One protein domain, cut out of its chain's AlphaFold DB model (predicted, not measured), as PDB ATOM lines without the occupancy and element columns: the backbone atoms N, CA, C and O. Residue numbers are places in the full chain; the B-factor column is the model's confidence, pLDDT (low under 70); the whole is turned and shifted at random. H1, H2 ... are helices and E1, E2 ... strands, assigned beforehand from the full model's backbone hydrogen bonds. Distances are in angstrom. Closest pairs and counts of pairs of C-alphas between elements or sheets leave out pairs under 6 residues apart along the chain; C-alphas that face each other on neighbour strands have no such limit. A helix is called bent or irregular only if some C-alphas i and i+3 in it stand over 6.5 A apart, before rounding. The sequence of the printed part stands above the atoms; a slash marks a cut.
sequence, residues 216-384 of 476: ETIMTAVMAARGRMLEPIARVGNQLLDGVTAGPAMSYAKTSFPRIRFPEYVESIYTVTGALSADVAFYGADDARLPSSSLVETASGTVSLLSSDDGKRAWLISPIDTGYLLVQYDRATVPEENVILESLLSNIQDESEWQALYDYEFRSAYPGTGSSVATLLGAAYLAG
ATOM      1  N   GLU A 216       1.460  -3.134 -18.255       86.50
ATOM      2  CA  GLU A 216       1.305  -1.966 -19.125       86.50
ATOM      3  C   GLU A 216       2.480  -1.799 -20.094       86.50
ATOM      4  O   GLU A 216       2.292  -1.402 -21.250       86.50
ATOM      5  N   THR A 217       3.692  -2.122 -19.646       89.31
ATOM      6  CA  THR A 217       4.902  -2.032 -20.461       89.31
ATOM      7  C   THR A 217       4.911  -3.105 -21.546       89.31
ATOM      8  O   THR A 217       5.204  -2.809 -22.706       89.31
ATOM      9  N   ILE A 218       4.520  -4.335 -21.203       91.25
ATOM     10  CA  ILE A 218       4.388  -5.433 -22.169       91.25
ATOM     11  C   ILE A 218       3.303  -5.095 -23.192       91.25
ATOM     12  O   ILE A 218       3.542  -5.168 -24.396       91.25
ATOM     13  N   MET A 219       2.151  -4.593 -22.740       90.81
ATOM     14  CA  MET A 219       1.087  -4.139 -23.637       90.81
ATOM     15  C   MET A 219       1.528  -2.984 -24.541       90.81
ATOM     16  O   MET A 219       1.020  -2.834 -25.649       90.81
ATOM     17  N   THR A 220       2.483  -2.160 -24.108       91.88
ATOM     18  CA  THR A 220       3.075  -1.119 -24.959       91.88
ATOM     19  C   THR A 220       3.974  -1.721 -26.046       91.88
ATOM     20  O   THR A 220       4.007  -1.204 -27.162       91.88
ATOM     21  N   ALA A 221       4.666  -2.832 -25.768       93.94
ATOM     22  CA  ALA A 221       5.384  -3.593 -26.793       93.94
ATOM     23  C   ALA A 221       4.412  -4.227 -27.805       93.94
ATOM     24  O   ALA A 221       4.607  -4.061 -29.006       93.94
ATOM     25  N   VAL A 222       3.315  -4.841 -27.342       93.38
ATOM     26  CA  VAL A 222       2.239  -5.358 -28.214       93.38
ATOM     27  C   VAL A 222       1.710  -4.264 -29.142       93.38
ATOM     28  O   VAL A 222       1.663  -4.437 -30.358       93.38
ATOM     29  N   MET A 223       1.385  -3.088 -28.594       92.62
ATOM     30  CA  MET A 223       0.934  -1.947 -29.397       92.62
ATOM     31  C   MET A 223       1.939  -1.532 -30.468       92.62
ATOM     32  O   MET A 223       1.522  -1.156 -31.563       92.62
ATOM     33  N   ALA A 224       3.234  -1.559 -30.148       94.50
ATOM     34  CA  ALA A 224       4.283  -1.225 -31.096       94.50
ATOM     35  C   ALA A 224       4.352  -2.257 -32.232       94.50
ATOM     36  O   ALA A 224       4.399  -1.868 -33.395       94.50
ATOM     37  N   ALA A 225       4.278  -3.554 -31.911       94.44
ATOM     38  CA  ALA A 225       4.245  -4.622 -32.910       94.44
ATOM     39  C   ALA A 225       3.023  -4.493 -33.837       94.44
ATOM     40  O   ALA A 225       3.183  -4.445 -35.057       94.44
ATOM     41  N   ARG A 226       1.817  -4.318 -33.274       94.50
ATOM     42  CA  ARG A 226       0.583  -4.071 -34.046       94.50
ATOM     43  C   ARG A 226       0.693  -2.826 -34.921       94.50
ATOM     44  O   ARG A 226       0.386  -2.873 -36.109       94.50
ATOM     45  N   GLY A 227       1.170  -1.722 -34.344       94.88
ATOM     46  CA  GLY A 227       1.362  -0.453 -35.042       94.88
ATOM     47  C   GLY A 227       2.282  -0.603 -36.251       94.88
ATOM     48  O   GLY A 227       1.919  -0.163 -37.338       94.88
ATOM     49  N   ARG A 228       3.404  -1.318 -36.094       94.75
ATOM     50  CA  ARG A 228       4.332  -1.629 -37.191       94.75
ATOM     51  C   ARG A 228       3.651  -2.406 -38.316       94.75
ATOM     52  O   ARG A 228       3.818  -2.061 -39.481       94.75
ATOM     53  N   MET A 229       2.864  -3.428 -37.980       95.00
ATOM     54  CA  MET A 229       2.177  -4.253 -38.980       95.00
ATOM     55  C   MET A 229       1.056  -3.508 -39.705       95.00
ATOM     56  O   MET A 229       0.769  -3.815 -40.859       95.00
ATOM     57  N   LEU A 230       0.417  -2.537 -39.056       96.50
ATOM     58  CA  LEU A 230      -0.710  -1.789 -39.615       96.50
ATOM     59  C   LEU A 230      -0.302  -0.459 -40.278       96.50
ATOM     60  O   LEU A 230      -1.053   0.055 -41.109       96.50
ATOM     61  N   GLU A 231       0.883   0.087 -39.977       96.25
ATOM     62  CA  GLU A 231       1.408   1.325 -40.581       96.25
ATOM     63  C   GLU A 231       1.373   1.332 -42.119       96.25
ATOM     64  O   GLU A 231       0.970   2.362 -42.675       96.25
ATOM     65  N   PRO A 232       1.706   0.234 -42.835       96.94
ATOM     66  CA  PRO A 232       1.609   0.195 -44.292       96.94
ATOM     67  C   PRO A 232       0.237   0.612 -44.827       96.94
ATOM     68  O   PRO A 232       0.156   1.337 -45.816       96.94
ATOM     69  N   ILE A 233      -0.842   0.217 -44.145       97.19
ATOM     70  CA  ILE A 233      -2.215   0.563 -44.532       97.19
ATOM     71  C   ILE A 233      -2.417   2.076 -44.434       97.19
ATOM     72  O   ILE A 233      -2.925   2.703 -45.361       97.19
ATOM     73  N   ALA A 234      -1.984   2.667 -43.320       96.12
ATOM     74  CA  ALA A 234      -2.138   4.088 -43.040       96.12
ATOM     75  C   ALA A 234      -1.288   4.961 -43.980       96.12
ATOM     76  O   ALA A 234      -1.762   6.005 -44.429       96.12
ATOM     77  N   ARG A 235      -0.061   4.539 -44.312       95.50
ATOM     78  CA  ARG A 235       0.855   5.268 -45.207       95.50
ATOM     79  C   ARG A 235       0.474   5.168 -46.681       95.50
ATOM     80  O   ARG A 235       0.443   6.180 -47.372       95.50
ATOM     81  N   VAL A 236       0.163   3.968 -47.168       95.19
ATOM     82  CA  VAL A 236      -0.289   3.784 -48.557       95.19
ATOM     83  C   VAL A 236      -1.672   4.412 -48.732       95.19
ATOM     84  O   VAL A 236      -1.926   5.089 -49.722       95.19
ATOM     85  N   GLY A 237      -2.555   4.265 -47.742       93.75
ATOM     86  CA  GLY A 237      -3.876   4.882 -47.768       93.75
ATOM     87  C   GLY A 237      -3.801   6.406 -47.746       93.75
ATOM     88  O   GLY A 237      -4.537   7.047 -48.485       93.75
ATOM     89  N   ASN A 238      -2.874   6.982 -46.976       92.94
ATOM     90  CA  ASN A 238      -2.589   8.413 -47.021       92.94
ATOM     91  C   ASN A 238      -2.282   8.880 -48.445       92.94
ATOM     92  O   ASN A 238      -2.987   9.738 -48.950       92.94
ATOM     93  N   GLN A 239      -1.304   8.255 -49.104       91.62
ATOM     94  CA  GLN A 239      -0.881   8.619 -50.458       91.62
ATOM     95  C   GLN A 239      -1.988   8.461 -51.511       91.62
ATOM     96  O   GLN A 239      -2.034   9.240 -52.457       91.62
ATOM     97  N   LEU A 240      -2.857   7.452 -51.373       90.31
ATOM     98  CA  LEU A 240      -3.981   7.236 -52.290       90.31
ATOM     99  C   LEU A 240      -5.089   8.278 -52.101       90.31
ATOM    100  O   LEU A 240      -5.724   8.694 -53.065       90.31
ATOM    101  N   LEU A 241      -5.385   8.617 -50.847       88.12
ATOM    102  CA  LEU A 241      -6.526   9.455 -50.483       88.12
ATOM    103  C   LEU A 241      -6.185  10.948 -50.458       88.12
ATOM    104  O   LEU A 241      -7.097  11.774 -50.439       88.12
ATOM    105  N   ASP A 242      -4.899  11.292 -50.495       80.94
ATOM    106  CA  ASP A 242      -4.410  12.643 -50.759       80.94
ATOM    107  C   ASP A 242      -4.766  13.018 -52.210       80.94
ATOM    108  O   ASP A 242      -4.199  12.494 -53.166       80.94
ATOM    109  N   GLY A 243      -5.785  13.858 -52.397       65.62
ATOM    110  CA  GLY A 243      -6.307  14.249 -53.710       65.62
ATOM    111  C   GLY A 243      -7.552  13.501 -54.201       65.62
ATOM    112  O   GLY A 243      -8.132  13.917 -55.208       65.62
ATOM    113  N   VAL A 244      -8.017  12.436 -53.525       60.56
ATOM    114  CA  VAL A 244      -9.077  11.548 -54.055       60.56
ATOM    115  C   VAL A 244     -10.226  11.348 -53.061       60.56
ATOM    116  O   VAL A 244     -10.189  10.484 -52.190       60.56
ATOM    117  N   THR A 245     -11.318  12.102 -53.237       54.72
ATOM    118  CA  THR A 245     -12.513  12.001 -52.370       54.72
ATOM    119  C   THR A 245     -13.684  11.224 -52.987       54.72
ATOM    120  O   THR A 245     -14.504  10.679 -52.252       54.72
ATOM    121  N   ALA A 246     -13.775  11.099 -54.320       56.66
ATOM    122  CA  ALA A 246     -14.928  10.464 -54.981       56.66
ATOM    123  C   ALA A 246     -14.613   9.827 -56.356       56.66
ATOM    124  O   ALA A 246     -15.269  10.135 -57.349       56.66
ATOM    125  N   GLY A 247     -13.607   8.942 -56.427       76.06
ATOM    126  CA  GLY A 247     -13.177   8.287 -57.677       76.06
ATOM    127  C   GLY A 247     -13.325   6.752 -57.717       76.06
ATOM    128  O   GLY A 247     -13.694   6.135 -56.711       76.06
ATOM    129  N   PRO A 248     -12.993   6.113 -58.859       79.69
ATOM    130  CA  PRO A 248     -12.957   4.652 -59.014       79.69
ATOM    131  C   PRO A 248     -12.107   3.946 -57.949       79.69
ATOM    132  O   PRO A 248     -12.536   2.933 -57.399       79.69
ATOM    133  N   ALA A 249     -10.968   4.543 -57.570       84.25
ATOM    134  CA  ALA A 249     -10.103   4.072 -56.488       84.25
ATOM    135  C   ALA A 249     -10.866   3.871 -55.164       84.25
ATOM    136  O   ALA A 249     -10.797   2.812 -54.541       84.25
ATOM    137  N   MET A 250     -11.658   4.870 -54.763       85.31
ATOM    138  CA  MET A 250     -12.458   4.840 -53.535       85.31
ATOM    139  C   MET A 250     -13.554   3.767 -53.596       85.31
ATOM    140  O   MET A 250     -13.809   3.077 -52.608       85.31
ATOM    141  N   SER A 251     -14.202   3.606 -54.754       87.44
ATOM    142  CA  SER A 251     -15.222   2.568 -54.976       87.44
ATOM    143  C   SER A 251     -14.629   1.159 -54.871       87.44
ATOM    144  O   SER A 251     -15.170   0.290 -54.177       87.44
ATOM    145  N   TYR A 252     -13.470   0.942 -55.499       89.88
ATOM    146  CA  TYR A 252     -12.753  -0.324 -55.418       89.88
ATOM    147  C   TYR A 252     -12.327  -0.643 -53.982       89.88
ATOM    148  O   TYR A 252     -12.599  -1.740 -53.491       89.88
ATOM    149  N   ALA A 253     -11.739   0.324 -53.268       90.12
ATOM    150  CA  ALA A 253     -11.363   0.156 -51.868       90.12
ATOM    151  C   ALA A 253     -12.583  -0.221 -51.005       90.12
ATOM    152  O   ALA A 253     -12.571  -1.259 -50.343       90.12
ATOM    153  N   LYS A 254     -13.682   0.543 -51.084       89.62
ATOM    154  CA  LYS A 254     -14.927   0.281 -50.333       89.62
ATOM    155  C   LYS A 254     -15.501  -1.119 -50.557       89.62
ATOM    156  O   LYS A 254     -16.082  -1.696 -49.646       89.62
ATOM    157  N   THR A 255     -15.374  -1.663 -51.764       90.50
ATOM    158  CA  THR A 255     -15.928  -2.984 -52.104       90.50
ATOM    159  C   THR A 255     -14.972  -4.144 -51.823       90.50
ATOM    160  O   THR A 255     -15.424  -5.288 -51.687       90.50
ATOM    161  N   SER A 256     -13.671  -3.862 -51.712       92.00
ATOM    162  CA  SER A 256     -12.618  -4.862 -51.518       92.00
ATOM    163  C   SER A 256     -12.215  -5.027 -50.054       92.00
ATOM    164  O   SER A 256     -12.079  -6.164 -49.606       92.00
ATOM    165  N   PHE A 257     -12.107  -3.938 -49.283       94.06
ATOM    166  CA  PHE A 257     -11.736  -3.985 -47.860       94.06
ATOM    167  C   PHE A 257     -12.616  -4.918 -47.006       94.06
ATOM    168  O   PHE A 257     -12.052  -5.686 -46.229       94.06
ATOM    169  N   PRO A 258     -13.956  -4.975 -47.176       92.75
ATOM    170  CA  PRO A 258     -14.802  -5.906 -46.419       92.75
ATOM    171  C   PRO A 258     -14.507  -7.394 -46.663       92.75
ATOM    172  O   PRO A 258     -14.999  -8.246 -45.928       92.75
ATOM    173  N   ARG A 259     -13.743  -7.730 -47.712       91.56
ATOM    174  CA  ARG A 259     -13.344  -9.109 -48.042       91.56
ATOM    175  C   ARG A 259     -12.026  -9.511 -47.384       91.56
ATOM    176  O   ARG A 259     -11.645 -10.678 -47.459       91.56
ATOM    177  N   ILE A 260     -11.314  -8.554 -46.798       94.75
ATOM    178  CA  ILE A 260     -10.037  -8.785 -46.136       94.75
ATOM    179  C   ILE A 260     -10.312  -9.338 -44.740       94.75
ATOM    180  O   ILE A 260     -11.120  -8.802 -43.983       94.75
ATOM    181  N   ARG A 261      -9.614 -10.419 -44.391       91.88
ATOM    182  CA  ARG A 261      -9.631 -10.957 -43.034       91.88
ATOM    183  C   ARG A 261      -8.532 -10.285 -42.218       91.88
ATOM    184  O   ARG A 261      -7.358 -10.599 -42.401       91.88
ATOM    185  N   PHE A 262      -8.930  -9.378 -41.339       94.62
ATOM    186  CA  PHE A 262      -8.034  -8.743 -40.377       94.62
ATOM    187  C   PHE A 262      -7.904  -9.570 -39.085       94.62
ATOM    188  O   PHE A 262      -8.769 -10.411 -38.815       94.62
ATOM    189  N   PRO A 263      -6.837  -9.352 -38.290       92.81
ATOM    190  CA  PRO A 263      -6.794  -9.785 -36.895       92.81
ATOM    191  C   PRO A 263      -8.000  -9.269 -36.110       92.81
ATOM    192  O   PRO A 263      -8.478  -8.171 -36.382       92.81
ATOM    193  N   GLU A 264      -8.439 -10.015 -35.095       91.44
ATOM    194  CA  GLU A 264      -9.616  -9.654 -34.287       91.44
ATOM    195  C   GLU A 264      -9.476  -8.306 -33.571       91.44
ATOM    196  O   GLU A 264     -10.475  -7.644 -33.312       91.44
ATOM    197  N   TYR A 265      -8.247  -7.867 -33.290       92.44
ATOM    198  CA  TYR A 265      -8.008  -6.564 -32.678       92.44
ATOM    199  C   TYR A 265      -8.216  -5.387 -33.638       92.44
ATOM    200  O   TYR A 265      -8.289  -4.254 -33.176       92.44
ATOM    201  N   VAL A 266      -8.263  -5.586 -34.959       95.50
ATOM    202  CA  VAL A 266      -8.530  -4.487 -35.897       95.50
ATOM    203  C   VAL A 266     -10.032  -4.246 -35.917       95.50
ATOM    204  O   VAL A 266     -10.785  -5.032 -36.481       95.50
ATOM    205  N   GLU A 267     -10.466  -3.143 -35.313       95.12
ATOM    206  CA  GLU A 267     -11.889  -2.828 -35.185       95.12
ATOM    207  C   GLU A 267     -12.428  -2.203 -36.474       95.12
ATOM    208  O   GLU A 267     -13.498  -2.575 -36.945       95.12
ATOM    209  N   SER A 268     -11.718  -1.230 -37.058       96.44
ATOM    210  CA  SER A 268     -12.238  -0.490 -38.214       96.44
ATOM    211  C   SER A 268     -11.169   0.271 -39.001       96.44
ATOM    212  O   SER A 268     -10.114   0.637 -38.484       96.44
ATOM    213  N   ILE A 269     -11.463   0.526 -40.279       97.06
ATOM    214  CA  ILE A 269     -10.654   1.368 -41.173       97.06
ATOM    215  C   ILE A 269     -11.599   2.345 -41.862       97.06
ATOM    216  O   ILE A 269     -12.536   1.922 -42.546       97.06
ATOM    217  N   TYR A 270     -11.388   3.643 -41.669       94.94
ATOM    218  CA  TYR A 270     -12.343   4.665 -42.096       94.94
ATOM    219  C   TYR A 270     -11.697   6.042 -42.247       94.94
ATOM    220  O   TYR A 270     -10.624   6.307 -41.710       94.94
ATOM    221  N   THR A 271     -12.366   6.930 -42.976       93.19
ATOM    222  CA  THR A 271     -12.046   8.351 -43.045       93.19
ATOM    223  C   THR A 271     -12.991   9.168 -42.177       93.19
ATOM    224  O   THR A 271     -14.162   8.828 -41.960       93.19
ATOM    225  N   VAL A 272     -12.473  10.289 -41.697       92.81
ATOM    226  CA  VAL A 272     -13.241  11.338 -41.030       92.81
ATOM    227  C   VAL A 272     -12.882  12.673 -41.653       92.81
ATOM    228  O   VAL A 272     -11.778  12.857 -42.164       92.81
ATOM    229  N   THR A 273     -13.797  13.627 -41.569       91.00
ATOM    230  CA  THR A 273     -13.530  15.002 -41.990       91.00
ATOM    231  C   THR A 273     -12.571  15.705 -41.023       91.00
ATOM    232  O   THR A 273     -12.356  15.257 -39.895       91.00
ATOM    233  N   GLY A 274     -12.049  16.873 -41.409       86.19
ATOM    234  CA  GLY A 274     -11.274  17.729 -40.499       86.19
ATOM    235  C   GLY A 274     -12.037  18.162 -39.234       86.19
ATOM    236  O   GLY A 274     -11.417  18.476 -38.222       86.19
ATOM    237  N   ALA A 275     -13.375  18.129 -39.253       86.25
ATOM    238  CA  ALA A 275     -14.219  18.368 -38.079       86.25
ATOM    239  C   ALA A 275     -14.459  17.098 -37.234       86.25
ATOM    240  O   ALA A 275     -15.252  17.128 -36.294       86.25
ATOM    241  N   LEU A 276     -13.793  15.990 -37.575       87.44
ATOM    242  CA  LEU A 276     -13.937  14.669 -36.968       87.44
ATOM    243  C   LEU A 276     -15.355  14.099 -37.053       87.44
ATOM    244  O   LEU A 276     -15.759  13.321 -36.200       87.44
ATOM    245  N   SER A 277     -16.121  14.438 -38.091       87.44
ATOM    246  CA  SER A 277     -17.317  13.667 -38.439       87.44
ATOM    247  C   SER A 277     -16.931  12.460 -39.292       87.44
ATOM    248  O   SER A 277     -16.118  12.593 -40.209       87.44
ATOM    249  N   ALA A 278     -17.532  11.299 -39.021       81.00
ATOM    250  CA  ALA A 278     -17.378  10.123 -39.875       81.00
ATOM    251  C   ALA A 278     -17.765  10.444 -41.328       81.00
ATOM    252  O   ALA A 278     -18.751  11.148 -41.562       81.00
ATOM    253  N   ASP A 279     -16.974   9.944 -42.275       83.81
ATOM    254  CA  ASP A 279     -17.162  10.166 -43.710       83.81
ATOM    255  C   ASP A 279     -17.353   8.827 -44.437       83.81
ATOM    256  O   ASP A 279     -18.472   8.464 -44.809       83.81
ATOM    257  N   VAL A 280     -16.292   8.026 -44.552       87.50
ATOM    258  CA  VAL A 280     -16.333   6.716 -45.213       87.50
ATOM    259  C   VAL A 280     -15.796   5.631 -44.297       87.50
ATOM    260  O   VAL A 280     -14.657   5.710 -43.867       87.50
ATOM    261  N   ALA A 281     -16.551   4.551 -44.097       91.31
ATOM    262  CA  ALA A 281     -16.015   3.316 -43.530       91.31
ATOM    263  C   ALA A 281     -15.656   2.318 -44.642       91.31
ATOM    264  O   ALA A 281     -16.496   1.984 -45.478       91.31
ATOM    265  N   PHE A 282     -14.412   1.837 -44.642       93.12
ATOM    266  CA  PHE A 282     -13.940   0.760 -45.519       93.12
ATOM    267  C   PHE A 282     -14.108  -0.613 -44.869       93.12
ATOM    268  O   PHE A 282     -14.389  -1.597 -45.550       93.12
ATOM    269  N   TYR A 283     -13.937  -0.672 -43.549       95.50
ATOM    270  CA  TYR A 283     -14.033  -1.881 -42.742       95.50
ATOM    271  C   TYR A 283     -14.569  -1.539 -41.347       95.50
ATOM    272  O   TYR A 283     -14.238  -0.477 -40.817       95.50
ATOM    273  N   GLY A 284     -15.385  -2.426 -40.765       93.69
ATOM    274  CA  GLY A 284     -15.847  -2.307 -39.376       93.69
ATOM    275  C   GLY A 284     -16.710  -1.074 -39.085       93.69
ATOM    276  O   GLY A 284     -16.503  -0.392 -38.088       93.69
ATOM    277  N   ALA A 285     -17.657  -0.740 -39.968       90.06
ATOM    278  CA  ALA A 285     -18.440   0.497 -39.862       90.06
ATOM    279  C   ALA A 285     -19.164   0.667 -38.509       90.06
ATOM    280  O   ALA A 285     -19.203   1.775 -37.977       90.06
ATOM    281  N   ASP A 286     -19.683  -0.421 -37.935       91.06
ATOM    282  CA  ASP A 286     -20.404  -0.406 -36.652       91.06
ATOM    283  C   ASP A 286     -19.466  -0.175 -35.443       91.06
ATOM    284  O   ASP A 286     -19.875   0.341 -34.391       91.06
ATOM    285  N   ASP A 287     -18.177  -0.467 -35.615       91.31
ATOM    286  CA  ASP A 287     -17.140  -0.381 -34.584       91.31
ATOM    287  C   ASP A 287     -16.277   0.881 -34.701       91.31
ATOM    288  O   ASP A 287     -15.464   1.161 -33.820       91.31
ATOM    289  N   ALA A 288     -16.488   1.708 -35.729       92.06
ATOM    290  CA  ALA A 288     -15.781   2.974 -35.893       92.06
ATOM    291  C   ALA A 288     -16.049   3.928 -34.714       92.06
ATOM    292  O   ALA A 288     -17.195   4.200 -34.335       92.06
ATOM    293  N   ARG A 289     -14.977   4.442 -34.101       93.00
ATOM    294  CA  ARG A 289     -15.016   5.365 -32.958       93.00
ATOM    295  C   ARG A 289     -14.072   6.534 -33.177       93.00
ATOM    296  O   ARG A 289     -12.873   6.354 -33.323       93.00
ATOM    297  N   LEU A 290     -14.611   7.743 -33.104       92.06
ATOM    298  CA  LEU A 290     -13.853   8.965 -33.346       92.06
ATOM    299  C   LEU A 290     -12.876   9.264 -32.191       92.06
ATOM    300  O   LEU A 290     -13.302   9.246 -31.030       92.06
ATOM    301  N   PRO A 291     -11.599   9.589 -32.471       92.25
ATOM    302  CA  PRO A 291     -10.705  10.146 -31.461       92.25
ATOM    303  C   PRO A 291     -11.172  11.546 -31.040       92.25
ATOM    304  O   PRO A 291     -11.847  12.253 -31.791       92.25
ATOM    305  N   SER A 292     -10.794  11.983 -29.837       91.44
ATOM    306  CA  SER A 292     -11.088  13.348 -29.386       91.44
ATOM    307  C   SER A 292     -10.253  14.380 -30.154       91.44
ATOM    308  O   SER A 292      -9.115  14.114 -30.543       91.44
ATOM    309  N   SER A 293     -10.777  15.597 -30.328       90.62
ATOM    310  CA  SER A 293     -10.044  16.681 -31.005       90.62
ATOM    311  C   SER A 293      -8.703  16.987 -30.336       90.62
ATOM    312  O   SER A 293      -7.700  17.178 -31.018       90.62
ATOM    313  N   SER A 294      -8.658  16.950 -29.001       89.62
ATOM    314  CA  SER A 294      -7.424  17.139 -28.234       89.62
ATOM    315  C   SER A 294      -6.392  16.041 -28.483       89.62
ATOM    316  O   SER A 294      -5.197  16.314 -28.413       89.62
ATOM    317  N   LEU A 295      -6.834  14.811 -28.764       90.81
ATOM    318  CA  LEU A 295      -5.944  13.711 -29.109       90.81
ATOM    319  C   LEU A 295      -5.384  13.911 -30.520       90.81
ATOM    320  O   LEU A 295      -4.168  13.899 -30.682       90.81
ATOM    321  N   VAL A 296      -6.233  14.195 -31.514       91.31
ATOM    322  CA  VAL A 296      -5.816  14.439 -32.913       91.31
ATOM    323  C   VAL A 296      -4.827  15.600 -33.021       91.31
ATOM    324  O   VAL A 296      -3.873  15.539 -33.787       91.31
ATOM    325  N   GLU A 297      -4.978  16.625 -32.185       89.19
ATOM    326  CA  GLU A 297      -4.019  17.723 -32.060       89.19
ATOM    327  C   GLU A 297      -2.583  17.291 -31.687       89.19
ATOM    328  O   GLU A 297      -1.634  18.056 -31.893       89.19
ATOM    329  N   THR A 298      -2.409  16.098 -31.115       89.19
ATOM    330  CA  THR A 298      -1.098  15.508 -30.793       89.19
ATOM    331  C   THR A 298      -0.515  14.652 -31.918       89.19
ATOM    332  O   THR A 298       0.611  14.175 -31.784       89.19
ATOM    333  N   ALA A 299      -1.230  14.483 -33.033       90.62
ATOM    334  CA  ALA A 299      -0.682  13.846 -34.223       90.62
ATOM    335  C   ALA A 299       0.518  14.639 -34.770       90.62
ATOM    336  O   ALA A 299       0.618  15.862 -34.643       90.62
ATOM    337  N   SER A 300       1.457  13.926 -35.376       87.50
ATOM    338  CA  SER A 300       2.716  14.443 -35.892       87.50
ATOM    339  C   SER A 300       3.236  13.594 -37.048       87.50
ATOM    340  O   SER A 300       3.535  12.416 -36.878       87.50
ATOM    341  N   GLY A 301       3.521  14.240 -38.178       86.56
ATOM    342  CA  GLY A 301       4.062  13.578 -39.366       86.56
ATOM    343  C   GLY A 301       2.966  12.994 -40.257       86.56
ATOM    344  O   GLY A 301       1.811  13.402 -40.173       86.56
ATOM    345  N   THR A 302       3.356  12.073 -41.140       88.75
ATOM    346  CA  THR A 302       2.459  11.439 -42.123       88.75
ATOM    347  C   THR A 302       1.537  10.403 -41.489       88.75
ATOM    348  O   THR A 302       0.414  10.227 -41.939       88.75
ATOM    349  N   VAL A 303       2.005   9.721 -40.446       93.75
ATOM    350  CA  VAL A 303       1.209   8.787 -39.650       93.75
ATOM    351  C   VAL A 303       1.561   9.004 -38.189       93.75
ATOM    352  O   VAL A 303       2.709   9.304 -37.860       93.75
ATOM    353  N   SER A 304       0.582   8.860 -37.305       94.50
ATOM    354  CA  SER A 304       0.808   8.868 -35.862       94.50
ATOM    355  C   SER A 304      -0.019   7.814 -35.167       94.50
ATOM    356  O   SER A 304      -1.202   7.681 -35.471       94.50
ATOM    357  N   LEU A 305       0.577   7.121 -34.193       95.31
ATOM    358  CA  LEU A 305      -0.189   6.277 -33.288       95.31
ATOM    359  C   LEU A 305      -0.678   7.081 -32.088       95.31
ATOM    360  O   LEU A 305       0.123   7.561 -31.282       95.31
ATOM    361  N   LEU A 306      -1.995   7.179 -31.948       93.56
ATOM    362  CA  LEU A 306      -2.657   7.822 -30.823       93.56
ATOM    363  C   LEU A 306      -3.458   6.793 -30.034       93.56
ATOM    364  O   LEU A 306      -4.119   5.948 -30.626       93.56
ATOM    365  N   SER A 307      -3.444   6.889 -28.708       91.06
ATOM    366  CA  SER A 307      -4.190   5.984 -27.825       91.06
ATOM    367  C   SER A 307      -5.298   6.734 -27.103       91.06
ATOM    368  O   SER A 307      -5.125   7.899 -26.747       91.06
ATOM    369  N   SER A 308      -6.421   6.066 -26.855       89.25
ATOM    370  CA  SER A 308      -7.509   6.615 -26.048       89.25
ATOM    371  C   SER A 308      -7.085   6.824 -24.592       89.25
ATOM    372  O   SER A 308      -6.206   6.127 -24.081       89.25
ATOM    373  N   ASP A 309      -7.752   7.751 -23.900       79.94
ATOM    374  CA  ASP A 309      -7.471   8.048 -22.487       79.94
ATOM    375  C   ASP A 309      -7.751   6.849 -21.564       79.94
ATOM    376  O   ASP A 309      -7.056   6.656 -20.569       79.94
ATOM    377  N   ASP A 310      -8.741   6.015 -21.910       78.62
ATOM    378  CA  ASP A 310      -9.031   4.756 -21.206       78.62
ATOM    379  C   ASP A 310      -8.023   3.641 -21.531       78.62
ATOM    380  O   ASP A 310      -8.084   2.559 -20.947       78.62
ATOM    381  N   GLY A 311      -7.107   3.896 -22.468       75.69
ATOM    382  CA  GLY A 311      -6.072   2.972 -22.882       75.69
ATOM    383  C   GLY A 311      -6.598   1.701 -23.536       75.69
ATOM    384  O   GLY A 311      -5.833   0.745 -23.596       75.69
ATOM    385  N   LYS A 312      -7.848   1.655 -24.007       84.19
ATOM    386  CA  LYS A 312      -8.411   0.471 -24.673       84.19
ATOM    387  C   LYS A 312      -8.233   0.494 -26.183       84.19
ATOM    388  O   LYS A 312      -8.076  -0.554 -26.777       84.19
ATOM    389  N   ARG A 313      -8.208   1.668 -26.812       91.00
ATOM    390  CA  ARG A 313      -8.127   1.792 -28.272       91.00
ATOM    391  C   ARG A 313      -6.904   2.564 -28.703       91.00
ATOM    392  O   ARG A 313      -6.399   3.421 -27.973       91.00
ATOM    393  N   ALA A 314      -6.464   2.274 -29.914       94.81
ATOM    394  CA  ALA A 314      -5.453   3.040 -30.601       94.81
ATOM    395  C   ALA A 314      -5.859   3.296 -32.053       94.81
ATOM    396  O   ALA A 314      -6.598   2.522 -32.662       94.81
ATOM    397  N   TRP A 315      -5.362   4.397 -32.599       96.62
ATOM    398  CA  TRP A 315      -5.559   4.791 -33.982       96.62
ATOM    399  C   TRP A 315      -4.212   5.105 -34.606       96.62
ATOM    400  O   TRP A 315      -3.480   5.954 -34.093       96.62
ATOM    401  N   LEU A 316      -3.911   4.476 -35.739       97.44
ATOM    402  CA  LEU A 316      -2.975   5.061 -36.692       97.44
ATOM    403  C   LEU A 316      -3.745   6.108 -37.484       97.44
ATOM    404  O   LEU A 316      -4.708   5.773 -38.172       97.44
ATOM    405  N   ILE A 317      -3.339   7.364 -37.350       96.44
ATOM    406  CA  ILE A 317      -3.992   8.498 -37.997       96.44
ATOM    407  C   ILE A 317      -3.062   9.068 -39.054       96.44
ATOM    408  O   ILE A 317      -1.932   9.438 -38.736       96.44
ATOM    409  N   SER A 318      -3.571   9.198 -40.276       95.31
ATOM    410  CA  SER A 318      -2.885   9.866 -41.381       95.31
ATOM    411  C   SER A 318      -3.700  11.068 -41.864       95.31
ATOM    412  O   SER A 318      -4.873  10.888 -42.200       95.31
ATOM    413  N   PRO A 319      -3.133  12.285 -41.926       92.75
ATOM    414  CA  PRO A 319      -3.838  13.453 -42.447       92.75
ATOM    415  C   PRO A 319      -4.005  13.349 -43.964       92.75
ATOM    416  O   PRO A 319      -3.025  13.168 -44.667       92.75
ATOM    417  N   ILE A 320      -5.226  13.493 -44.464       90.44
ATOM    418  CA  ILE A 320      -5.556  13.520 -45.900       90.44
ATOM    419  C   ILE A 320      -6.227  14.858 -46.228       90.44
ATOM    420  O   ILE A 320      -6.706  15.537 -45.319       90.44
ATOM    421  N   ASP A 321      -6.323  15.225 -47.504       84.75
ATOM    422  CA  ASP A 321      -6.867  16.518 -47.959       84.75
ATOM    423  C   ASP A 321      -8.114  17.033 -47.213       84.75
ATOM    424  O   ASP A 321      -8.185  18.204 -46.834       84.75
ATOM    425  N   THR A 322      -9.118  16.178 -46.997       82.31
ATOM    426  CA  THR A 322     -10.398  16.574 -46.382       82.31
ATOM    427  C   THR A 322     -10.539  16.188 -44.909       82.31
ATOM    428  O   THR A 322     -11.588  16.445 -44.305       82.31
ATOM    429  N   GLY A 323      -9.498  15.620 -44.295       91.56
ATOM    430  CA  GLY A 323      -9.523  15.200 -42.900       91.56
ATOM    431  C   GLY A 323      -8.460  14.165 -42.565       91.56
ATOM    432  O   GLY A 323      -7.268  14.456 -42.625       91.56
ATOM    433  N   TYR A 324      -8.882  12.968 -42.161       94.25
ATOM    434  CA  TYR A 324      -7.967  11.920 -41.712       94.25
ATOM    435  C   TYR A 324      -8.411  10.531 -42.170       94.25
ATOM    436  O   TYR A 324      -9.602  10.230 -42.177       94.25
ATOM    437  N   LEU A 325      -7.440   9.676 -42.484       95.00
ATOM    438  CA  LEU A 325      -7.592   8.223 -42.539       95.00
ATOM    439  C   LEU A 325      -7.224   7.639 -41.172       95.00
ATOM    440  O   LEU A 325      -6.189   7.995 -40.608       95.00
ATOM    441  N   LEU A 326      -8.053   6.732 -40.660       96.81
ATOM    442  CA  LEU A 326      -7.845   6.056 -39.389       96.81
ATOM    443  C   LEU A 326      -7.841   4.542 -39.582       96.81
ATOM    444  O   LEU A 326      -8.761   3.978 -40.176       96.81
ATOM    445  N   VAL A 327      -6.823   3.894 -39.020       97.69
ATOM    446  CA  VAL A 327      -6.811   2.452 -38.751       97.69
ATOM    447  C   VAL A 327      -6.956   2.282 -37.245       97.69
ATOM    448  O   VAL A 327      -6.030   2.585 -36.490       97.69
ATOM    449  N   GLN A 328      -8.140   1.860 -36.814       96.44
ATOM    450  CA  GLN A 328      -8.501   1.690 -35.412       96.44
ATOM    451  C   GLN A 328      -8.297   0.243 -34.987       96.44
ATOM    452  O   GLN A 328      -8.749  -0.686 -35.664       96.44
ATOM    453  N   TYR A 329      -7.663   0.062 -33.835       94.75
ATOM    454  CA  TYR A 329      -7.498  -1.249 -33.238       94.75
ATOM    455  C   TYR A 329      -7.616  -1.232 -31.713       94.75
ATOM    456  O   TYR A 329      -7.244  -0.265 -31.039       94.75
ATOM    457  N   ASP A 330      -8.137  -2.334 -31.184       90.19
ATOM    458  CA  ASP A 330      -8.247  -2.622 -29.764       90.19
ATOM    459  C   ASP A 330      -6.880  -3.049 -29.199       90.19
ATOM    460  O   ASP A 330      -6.025  -3.651 -29.864       90.19
ATOM    461  N   ARG A 331      -6.665  -2.713 -27.933       84.44
ATOM    462  CA  ARG A 331      -5.549  -3.179 -27.113       84.44
ATOM    463  C   ARG A 331      -5.900  -4.434 -26.327       84.44
ATOM    464  O   ARG A 331      -5.007  -4.984 -25.689       84.44
ATOM    465  N   ALA A 332      -7.156  -4.874 -26.349       84.62
ATOM    466  CA  ALA A 332      -7.538  -6.166 -25.811       84.62
ATOM    467  C   ALA A 332      -6.706  -7.281 -26.453       84.62
ATOM    468  O   ALA A 332      -6.322  -7.227 -27.630       84.62
ATOM    469  N   THR A 333      -6.412  -8.272 -25.626       85.12
ATOM    470  CA  THR A 333      -5.675  -9.460 -26.010       85.12
ATOM    471  C   THR A 333      -6.641 -10.588 -26.322       85.12
ATOM    472  O   THR A 333      -7.720 -10.695 -25.728       85.12
ATOM    473  N   VAL A 334      -6.253 -11.447 -27.256       85.62
ATOM    474  CA  VAL A 334      -7.019 -12.653 -27.601       85.62
ATOM    475  C   VAL A 334      -6.494 -13.865 -26.820       85.62
ATOM    476  O   VAL A 334      -5.365 -13.822 -26.326       85.62
ATOM    477  N   PRO A 335      -7.271 -14.953 -26.661       88.50
ATOM    478  CA  PRO A 335      -6.853 -16.112 -25.868       88.50
ATOM    479  C   PRO A 335      -5.485 -16.687 -26.260       88.50
ATOM    480  O   PRO A 335      -4.689 -17.010 -25.384       88.50
ATOM    481  N   GLU A 336      -5.179 -16.774 -27.553       87.69
ATOM    482  CA  GLU A 336      -3.898 -17.286 -28.049       87.69
ATOM    483  C   GLU A 336      -2.728 -16.355 -27.706       87.69
ATOM    484  O   GLU A 336      -1.643 -16.826 -27.369       87.69
ATOM    485  N   GLU A 337      -2.951 -15.041 -27.749       90.38
ATOM    486  CA  GLU A 337      -1.964 -14.046 -27.333       90.38
ATOM    487  C   GLU A 337      -1.743 -14.092 -25.817       90.38
ATOM    488  O   GLU A 337      -0.603 -14.022 -25.365       90.38
ATOM    489  N   ASN A 338      -2.805 -14.290 -25.028       90.62
ATOM    490  CA  ASN A 338      -2.709 -14.410 -23.570       90.62
ATOM    491  C   ASN A 338      -1.774 -15.541 -23.145       90.62
ATOM    492  O   ASN A 338      -0.986 -15.344 -22.229       90.62
ATOM    493  N   VAL A 339      -1.788 -16.684 -23.837       91.81
ATOM    494  CA  VAL A 339      -0.855 -17.790 -23.553       91.81
ATOM    495  C   VAL A 339       0.603 -17.351 -23.739       91.81
ATOM    496  O   VAL A 339       1.457 -17.671 -22.914       91.81
ATOM    497  N   ILE A 340       0.894 -16.589 -24.798       92.75
ATOM    498  CA  ILE A 340       2.243 -16.068 -25.062       92.75
ATOM    499  C   ILE A 340       2.627 -15.029 -24.005       92.75
ATOM    500  O   ILE A 340       3.738 -15.055 -23.487       92.75
ATOM    501  N   LEU A 341       1.703 -14.138 -23.644       92.94
ATOM    502  CA  LEU A 341       1.929 -13.111 -22.629       92.94
ATOM    503  C   LEU A 341       2.131 -13.708 -21.230       92.94
ATOM    504  O   LEU A 341       2.969 -13.215 -20.479       92.94
ATOM    505  N   GLU A 342       1.414 -14.776 -20.880       91.81
ATOM    506  CA  GLU A 342       1.614 -15.532 -19.641       91.81
ATOM    507  C   GLU A 342       3.002 -16.189 -19.609       91.81
ATOM    508  O   GLU A 342       3.708 -16.074 -18.602       91.81
ATOM    509  N   SER A 343       3.429 -16.808 -20.718       91.06
ATOM    510  CA  SER A 343       4.783 -17.368 -20.849       91.06
ATOM    511  C   SER A 343       5.845 -16.277 -20.699       91.06
ATOM    512  O   SER A 343       6.759 -16.392 -19.878       91.06
ATOM    513  N   LEU A 344       5.659 -15.151 -21.389       92.94
ATOM    514  CA  LEU A 344       6.549 -13.998 -21.331       92.94
ATOM    515  C   LEU A 344       6.640 -13.397 -19.921       92.94
ATOM    516  O   LEU A 344       7.732 -13.079 -19.458       92.94
ATOM    517  N   LEU A 345       5.521 -13.269 -19.205       91.31
ATOM    518  CA  LEU A 345       5.506 -12.809 -17.812       91.31
ATOM    519  C   LEU A 345       6.250 -13.772 -16.880       91.31
ATOM    520  O   LEU A 345       6.905 -13.328 -15.936       91.31
ATOM    521  N   SER A 346       6.176 -15.077 -17.151       90.25
ATOM    522  CA  SER A 346       6.899 -16.087 -16.374       90.25
ATOM    523  C   SER A 346       8.418 -16.038 -16.596       90.25
ATOM    524  O   SER A 346       9.178 -16.394 -15.693       90.25
ATOM    525  N   ASN A 347       8.865 -15.560 -17.765       92.38
ATOM    526  CA  ASN A 347      10.272 -15.517 -18.151       92.38
ATOM    527  C   ASN A 347      10.629 -14.266 -18.983       92.38
ATOM    528  O   ASN A 347      11.085 -14.348 -20.120       92.38
ATOM    529  N   ILE A 348      10.471 -13.078 -18.388       93.50
ATOM    530  CA  ILE A 348      10.596 -11.777 -19.084       93.50
ATOM    531  C   ILE A 348      11.993 -11.484 -19.668       93.50
ATOM    532  O   ILE A 348      12.171 -10.554 -20.459       93.50
ATOM    533  N   GLN A 349      13.002 -12.248 -19.246       93.19
ATOM    534  CA  GLN A 349      14.384 -12.149 -19.722       93.19
ATOM    535  C   GLN A 349      14.628 -12.985 -20.989       93.19
ATOM    536  O   GLN A 349      15.677 -12.838 -21.612       93.19
ATOM    537  N   ASP A 350      13.706 -13.878 -21.355       93.88
ATOM    538  CA  ASP A 350      13.885 -14.799 -22.472       93.88
ATOM    539  C   ASP A 350      13.588 -14.128 -23.811       93.88
ATOM    540  O   ASP A 350      12.457 -13.773 -24.143       93.88
ATOM    541  N   GLU A 351      14.639 -13.969 -24.606       93.69
ATOM    542  CA  GLU A 351      14.584 -13.418 -25.956       93.69
ATOM    543  C   GLU A 351      13.625 -14.185 -26.877       93.69
ATOM    544  O   GLU A 351      12.976 -13.573 -27.727       93.69
ATOM    545  N   SER A 352      13.502 -15.503 -26.696       94.44
ATOM    546  CA  SER A 352      12.634 -16.338 -27.527       94.44
ATOM    547  C   SER A 352      11.148 -16.080 -27.271       94.44
ATOM    548  O   SER A 352      10.364 -16.130 -28.216       94.44
ATOM    549  N   GLU A 353      10.769 -15.699 -26.048       94.00
ATOM    550  CA  GLU A 353       9.390 -15.325 -25.704       94.00
ATOM    551  C   GLU A 353       9.009 -13.975 -26.327       94.00
ATOM    552  O   GLU A 353       7.925 -13.808 -26.890       94.00
ATOM    553  N   TRP A 354       9.938 -13.012 -26.322       95.19
ATOM    554  CA  TRP A 354       9.749 -11.738 -27.022       95.19
ATOM    555  C   TRP A 354       9.628 -11.923 -28.537       95.19
ATOM    556  O   TRP A 354       8.801 -11.262 -29.172       95.19
ATOM    557  N   GLN A 355      10.429 -12.822 -29.116       94.06
ATOM    558  CA  GLN A 355      10.323 -13.166 -30.532       94.06
ATOM    559  C   GLN A 355       8.998 -13.878 -30.830       94.06
ATOM    560  O   GLN A 355       8.348 -13.550 -31.817       94.06
ATOM    561  N   ALA A 356       8.555 -14.797 -29.968       93.81
ATOM    562  CA  ALA A 356       7.284 -15.498 -30.126       93.81
ATOM    563  C   ALA A 356       6.088 -14.533 -30.133       93.81
ATOM    564  O   ALA A 356       5.190 -14.690 -30.965       93.81
ATOM    565  N   LEU A 357       6.106 -13.513 -29.264       93.75
ATOM    566  CA  LEU A 357       5.112 -12.436 -29.254       93.75
ATOM    567  C   LEU A 357       5.103 -11.664 -30.577       93.75
ATOM    568  O   LEU A 357       4.051 -11.487 -31.193       93.75
ATOM    569  N   TYR A 358       6.276 -11.230 -31.035       94.19
ATOM    570  CA  TYR A 358       6.397 -10.487 -32.286       94.19
ATOM    571  C   TYR A 358       5.952 -11.322 -33.501       94.19
ATOM    572  O   TYR A 358       5.173 -10.856 -34.334       94.19
ATOM    573  N   ASP A 359       6.378 -12.583 -33.575       93.44
ATOM    574  CA  ASP A 359       6.017 -13.519 -34.642       93.44
ATOM    575  C   ASP A 359       4.521 -13.837 -34.652       93.44
ATOM    576  O   ASP A 359       3.935 -14.064 -35.713       93.44
ATOM    577  N   TYR A 360       3.887 -13.905 -33.480       94.06
ATOM    578  CA  TYR A 360       2.442 -14.063 -33.374       94.06
ATOM    579  C   TYR A 360       1.707 -12.876 -33.998       94.06
ATOM    580  O   TYR A 360       0.836 -13.082 -34.849       94.06
ATOM    581  N   GLU A 361       2.101 -11.654 -33.644       93.81
ATOM    582  CA  GLU A 361       1.511 -10.436 -34.201       93.81
ATOM    583  C   GLU A 361       1.727 -10.342 -35.715       93.81
ATOM    584  O   GLU A 361       0.777 -10.130 -36.473       93.81
ATOM    585  N   PHE A 362       2.944 -10.627 -36.183       94.50
ATOM    586  CA  PHE A 362       3.253 -10.697 -37.608       94.50
ATOM    587  C   PHE A 362       2.379 -11.725 -38.342       94.50
ATOM    588  O   PHE A 362       1.737 -11.398 -39.343       94.50
ATOM    589  N   ARG A 363       2.315 -12.973 -37.851       93.69
ATOM    590  CA  ARG A 363       1.539 -14.055 -38.489       93.69
ATOM    591  C   ARG A 363       0.048 -13.746 -38.550       93.69
ATOM    592  O   ARG A 363      -0.604 -14.150 -39.513       93.69
ATOM    593  N   SER A 364      -0.469 -13.056 -37.542       93.19
ATOM    594  CA  SER A 364      -1.874 -12.669 -37.472       93.19
ATOM    595  C   SER A 364      -2.184 -11.535 -38.451       93.19
ATOM    596  O   SER A 364      -3.197 -11.589 -39.149       93.19
ATOM    597  N   ALA A 365      -1.303 -10.533 -38.548       94.75
ATOM    598  CA  ALA A 365      -1.556  -9.302 -39.292       94.75
ATOM    599  C   ALA A 365      -1.178  -9.346 -40.777       94.75
ATOM    600  O   ALA A 365      -1.885  -8.740 -41.585       94.75
ATOM    601  N   TYR A 366      -0.116 -10.067 -41.168       95.38
ATOM    602  CA  TYR A 366       0.411 -10.010 -42.541       95.38
ATOM    603  C   TYR A 366      -0.640 -10.245 -43.647       95.38
ATOM    604  O   TYR A 366      -0.571  -9.538 -44.656       95.38
ATOM    605  N   PRO A 367      -1.637 -11.154 -43.509       95.81
ATOM    606  CA  PRO A 367      -2.635 -11.357 -44.554       95.81
ATOM    607  C   PRO A 367      -3.489 -10.106 -44.759       95.81
ATOM    608  O   PRO A 367      -3.724  -9.687 -45.893       95.81
ATOM    609  N   GLY A 368      -3.919  -9.489 -43.652       96.56
ATOM    610  CA  GLY A 368      -4.726  -8.277 -43.648       96.56
ATOM    611  C   GLY A 368      -3.946  -7.074 -44.166       96.56
ATOM    612  O   GLY A 368      -4.426  -6.363 -45.050       96.56
ATOM    613  N   THR A 369      -2.715  -6.888 -43.687       96.94
ATOM    614  CA  THR A 369      -1.820  -5.812 -44.128       96.94
ATOM    615  C   THR A 369      -1.508  -5.914 -45.616       96.94
ATOM    616  O   THR A 369      -1.734  -4.953 -46.350       96.94
ATOM    617  N   GLY A 370      -1.057  -7.079 -46.089       97.31
ATOM    618  CA  GLY A 370      -0.724  -7.288 -47.498       97.31
ATOM    619  C   GLY A 370      -1.914  -7.086 -48.417       97.31
ATOM    620  O   GLY A 370      -1.812  -6.368 -49.407       97.31
ATOM    621  N   SER A 371      -3.068  -7.647 -48.051       97.44
ATOM    622  CA  SER A 371      -4.305  -7.492 -48.822       97.44
ATOM    623  C   SER A 371      -4.771  -6.038 -48.874       97.44
ATOM    624  O   SER A 371      -5.297  -5.593 -49.893       97.44
ATOM    625  N   SER A 372      -4.564  -5.278 -47.796       97.31
ATOM    626  CA  SER A 372      -4.936  -3.862 -47.723       97.31
ATOM    627  C   SER A 372      -4.032  -3.006 -48.595       97.31
ATOM    628  O   SER A 372      -4.527  -2.239 -49.417       97.31
ATOM    629  N   VAL A 373      -2.711  -3.178 -48.481       97.50
ATOM    630  CA  VAL A 373      -1.735  -2.503 -49.350       97.50
ATOM    631  C   VAL A 373      -2.012  -2.845 -50.814       97.50
ATOM    632  O   VAL A 373      -2.106  -1.949 -51.648       97.50
ATOM    633  N   ALA A 374      -2.246  -4.120 -51.120       97.00
ATOM    634  CA  ALA A 374      -2.590  -4.577 -52.459       97.00
ATOM    635  C   ALA A 374      -3.916  -3.986 -52.970       97.00
ATOM    636  O   ALA A 374      -4.025  -3.625 -54.141       97.00
ATOM    637  N   THR A 375      -4.915  -3.843 -52.095       96.12
ATOM    638  CA  THR A 375      -6.193  -3.191 -52.414       96.12
ATOM    639  C   THR A 375      -5.995  -1.715 -52.747       96.12
ATOM    640  O   THR A 375      -6.579  -1.228 -53.710       96.12
ATOM    641  N   LEU A 376      -5.159  -1.005 -51.992       95.25
ATOM    642  CA  LEU A 376      -4.888   0.417 -52.207       95.25
ATOM    643  C   LEU A 376      -4.066   0.660 -53.487       95.25
ATOM    644  O   LEU A 376      -4.411   1.534 -54.278       95.25
ATOM    645  N   LEU A 377      -3.041  -0.157 -53.747       95.31
ATOM    646  CA  LEU A 377      -2.274  -0.109 -55.000       95.31
ATOM    647  C   LEU A 377      -3.139  -0.498 -56.210       95.31
ATOM    648  O   LEU A 377      -3.059   0.126 -57.265       95.31
ATOM    649  N   GLY A 378      -4.005  -1.503 -56.049       94.12
ATOM    650  CA  GLY A 378      -4.981  -1.899 -57.062       94.12
ATOM    651  C   GLY A 378      -6.005  -0.800 -57.355       94.12
ATOM    652  O   GLY A 378      -6.319  -0.564 -58.517       94.12
ATOM    653  N   ALA A 379      -6.474  -0.087 -56.326       92.62
ATOM    654  CA  ALA A 379      -7.341   1.082 -56.474       92.62
ATOM    655  C   ALA A 379      -6.677   2.180 -57.317       92.62
ATOM    656  O   ALA A 379      -7.306   2.662 -58.258       92.62
ATOM    657  N   ALA A 380      -5.424   2.538 -57.007       92.25
ATOM    658  CA  ALA A 380      -4.651   3.506 -57.788       92.25
ATOM    659  C   ALA A 380      -4.537   3.068 -59.255       92.25
ATOM    660  O   ALA A 380      -4.878   3.816 -60.167       92.25
ATOM    661  N   TYR A 381      -4.133   1.815 -59.483       91.94
ATOM    662  CA  TYR A 381      -3.991   1.261 -60.827       91.94
ATOM    663  C   TYR A 381      -5.298   1.321 -61.636       91.94
ATOM    664  O   TYR A 381      -5.295   1.788 -62.773       91.94
ATOM    665  N   LEU A 382      -6.424   0.894 -61.053       89.88
ATOM    666  CA  LEU A 382      -7.730   0.910 -61.727       89.88
ATOM    667  C   LEU A 382      -8.258   2.328 -61.971       89.88
ATOM    668  O   LEU A 382      -8.991   2.555 -62.931       89.88
ATOM    669  N   ALA A 383      -7.884   3.290 -61.129       88.75
ATOM    670  CA  ALA A 383      -8.201   4.698 -61.343       88.75
ATOM    671  C   ALA A 383      -7.326   5.364 -62.420       88.75
ATOM    672  O   ALA A 383      -7.618   6.491 -62.818       88.75
ATOM    673  N   GLY A 384      -6.296   4.672 -62.923       87.06
ATOM    674  CA  GLY A 384      -5.329   5.227 -63.868       87.06
ATOM    675  C   GLY A 384      -4.280   6.128 -63.211       87.06
ATOM    676  O   GLY A 384      -3.610   6.886 -63.913       87.06
TER     677      GLY A 384
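What this domain is: This is residues 216 to 384 of the 476 residues of an uncharacterized protein of Longibacter salinarum (UniProt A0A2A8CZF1). A twisted five-stranded sheet has the bent helix H1 and helix H2 over one face, and the long bent helix H5 packs on both from the side away from the sheet. At one end, beyond the sheet, H4 and H5a make a helical hairpin; tiny H3 only grazes the sheet. The printed part has 169 residues with five named helices and five named strands, in the order H1 H2 E1 E2 H3 E3 E4 E5 H4 H5; the sheet's order is E2 E1 E5 E4 E3, all antiparallel. The class is mixed; the whole is compact, with a radius of gyration of the C-alphas of 16.3 A, yet elongated, spanning 52 by 34 by 28 A.

How they stand to each other: Start at H1, residues 216 to 241, assigned as one helix by its hydrogen bonds but bent: C-alphas 229 and 232 are 7.0 A apart, and its arms H1a, residues 216 to 229, and H1b, residues 232 to 241, stand at a steep tilt of 50 degrees. H2 is residues 248 to 259. Next find the hairpin of E1, residues 266 to 273, and E2, residues 278 to 283, with N 282 and O 269 within hydrogen-bond range at 2.8 A. H3, residues 293 to 296, only grazes the sheet with residues 295 to 296. E3, residues 304 to 307, E4, residues 313 to 320, and E5, residues 323 to 330, form a meander, each strand the antiparallel neighbour of the one before; look for N 306 and O 315, 2.9 A, and N 325 and O 318, 2.9 A. E5 also neighbours E1, with N 270 and O 326 at 3.0 A. H1a, H1b and H2 lie on the same face, making two layers, helices on one face of a sheet. H1b lies over E5 and E4, its height over the sheet 8.8 A; the closest C-alphas of H1b and E4 are those of Asn 238 and Ser 318, 5.8 A. The closest C-alphas of H2 and E2 are those of Lys 254 and Phe 282, 4.9 A. H4 is residues 335 to 346. H5, residues 351 to 383, the hub, was likewise assigned as one helix but is bent: C-alphas 364 and 367 are 7.2 A apart, between arms H5a, residues 351 to 364, and H5b, residues 367 to 383. H4 and H5a touch, closest at C-alphas 344 and 353, 5.4 A. H5a touches H1a with residues 357 to 362 alone, closest at C-alphas 358 and 225, 6.3 A. H5b touches H1b, closest at C-alphas 373 and 233, 5.7 A, and H2, closest at C-alphas 379 and 249, 4.1 A. Every O i to N i+4 pair is within hydrogen-bond range in H1a, H1b, H5a and H5b, against 6 of 8 in H2 and 7 of 8 in H4; H3 is too short for one.

Where its parts are: Find C-alpha 216 at (1.305, -1.966, -19.125), where H1a begins its 20.0 A. E5, 22.2 A long, starts at C-alpha 323, (-9.523, 15.200, -42.900). H5b runs 23.9 A to C-alpha 383 at (-8.201, 4.698, -61.343).

The domain as a whole: The two C-alphas farthest apart, those of Ser 346 and Gly 384, are 53.5 A apart. The printed part has no cut and no long link. Its mean pLDDT is 90.9; look for values under 70 at residues 243 to 246.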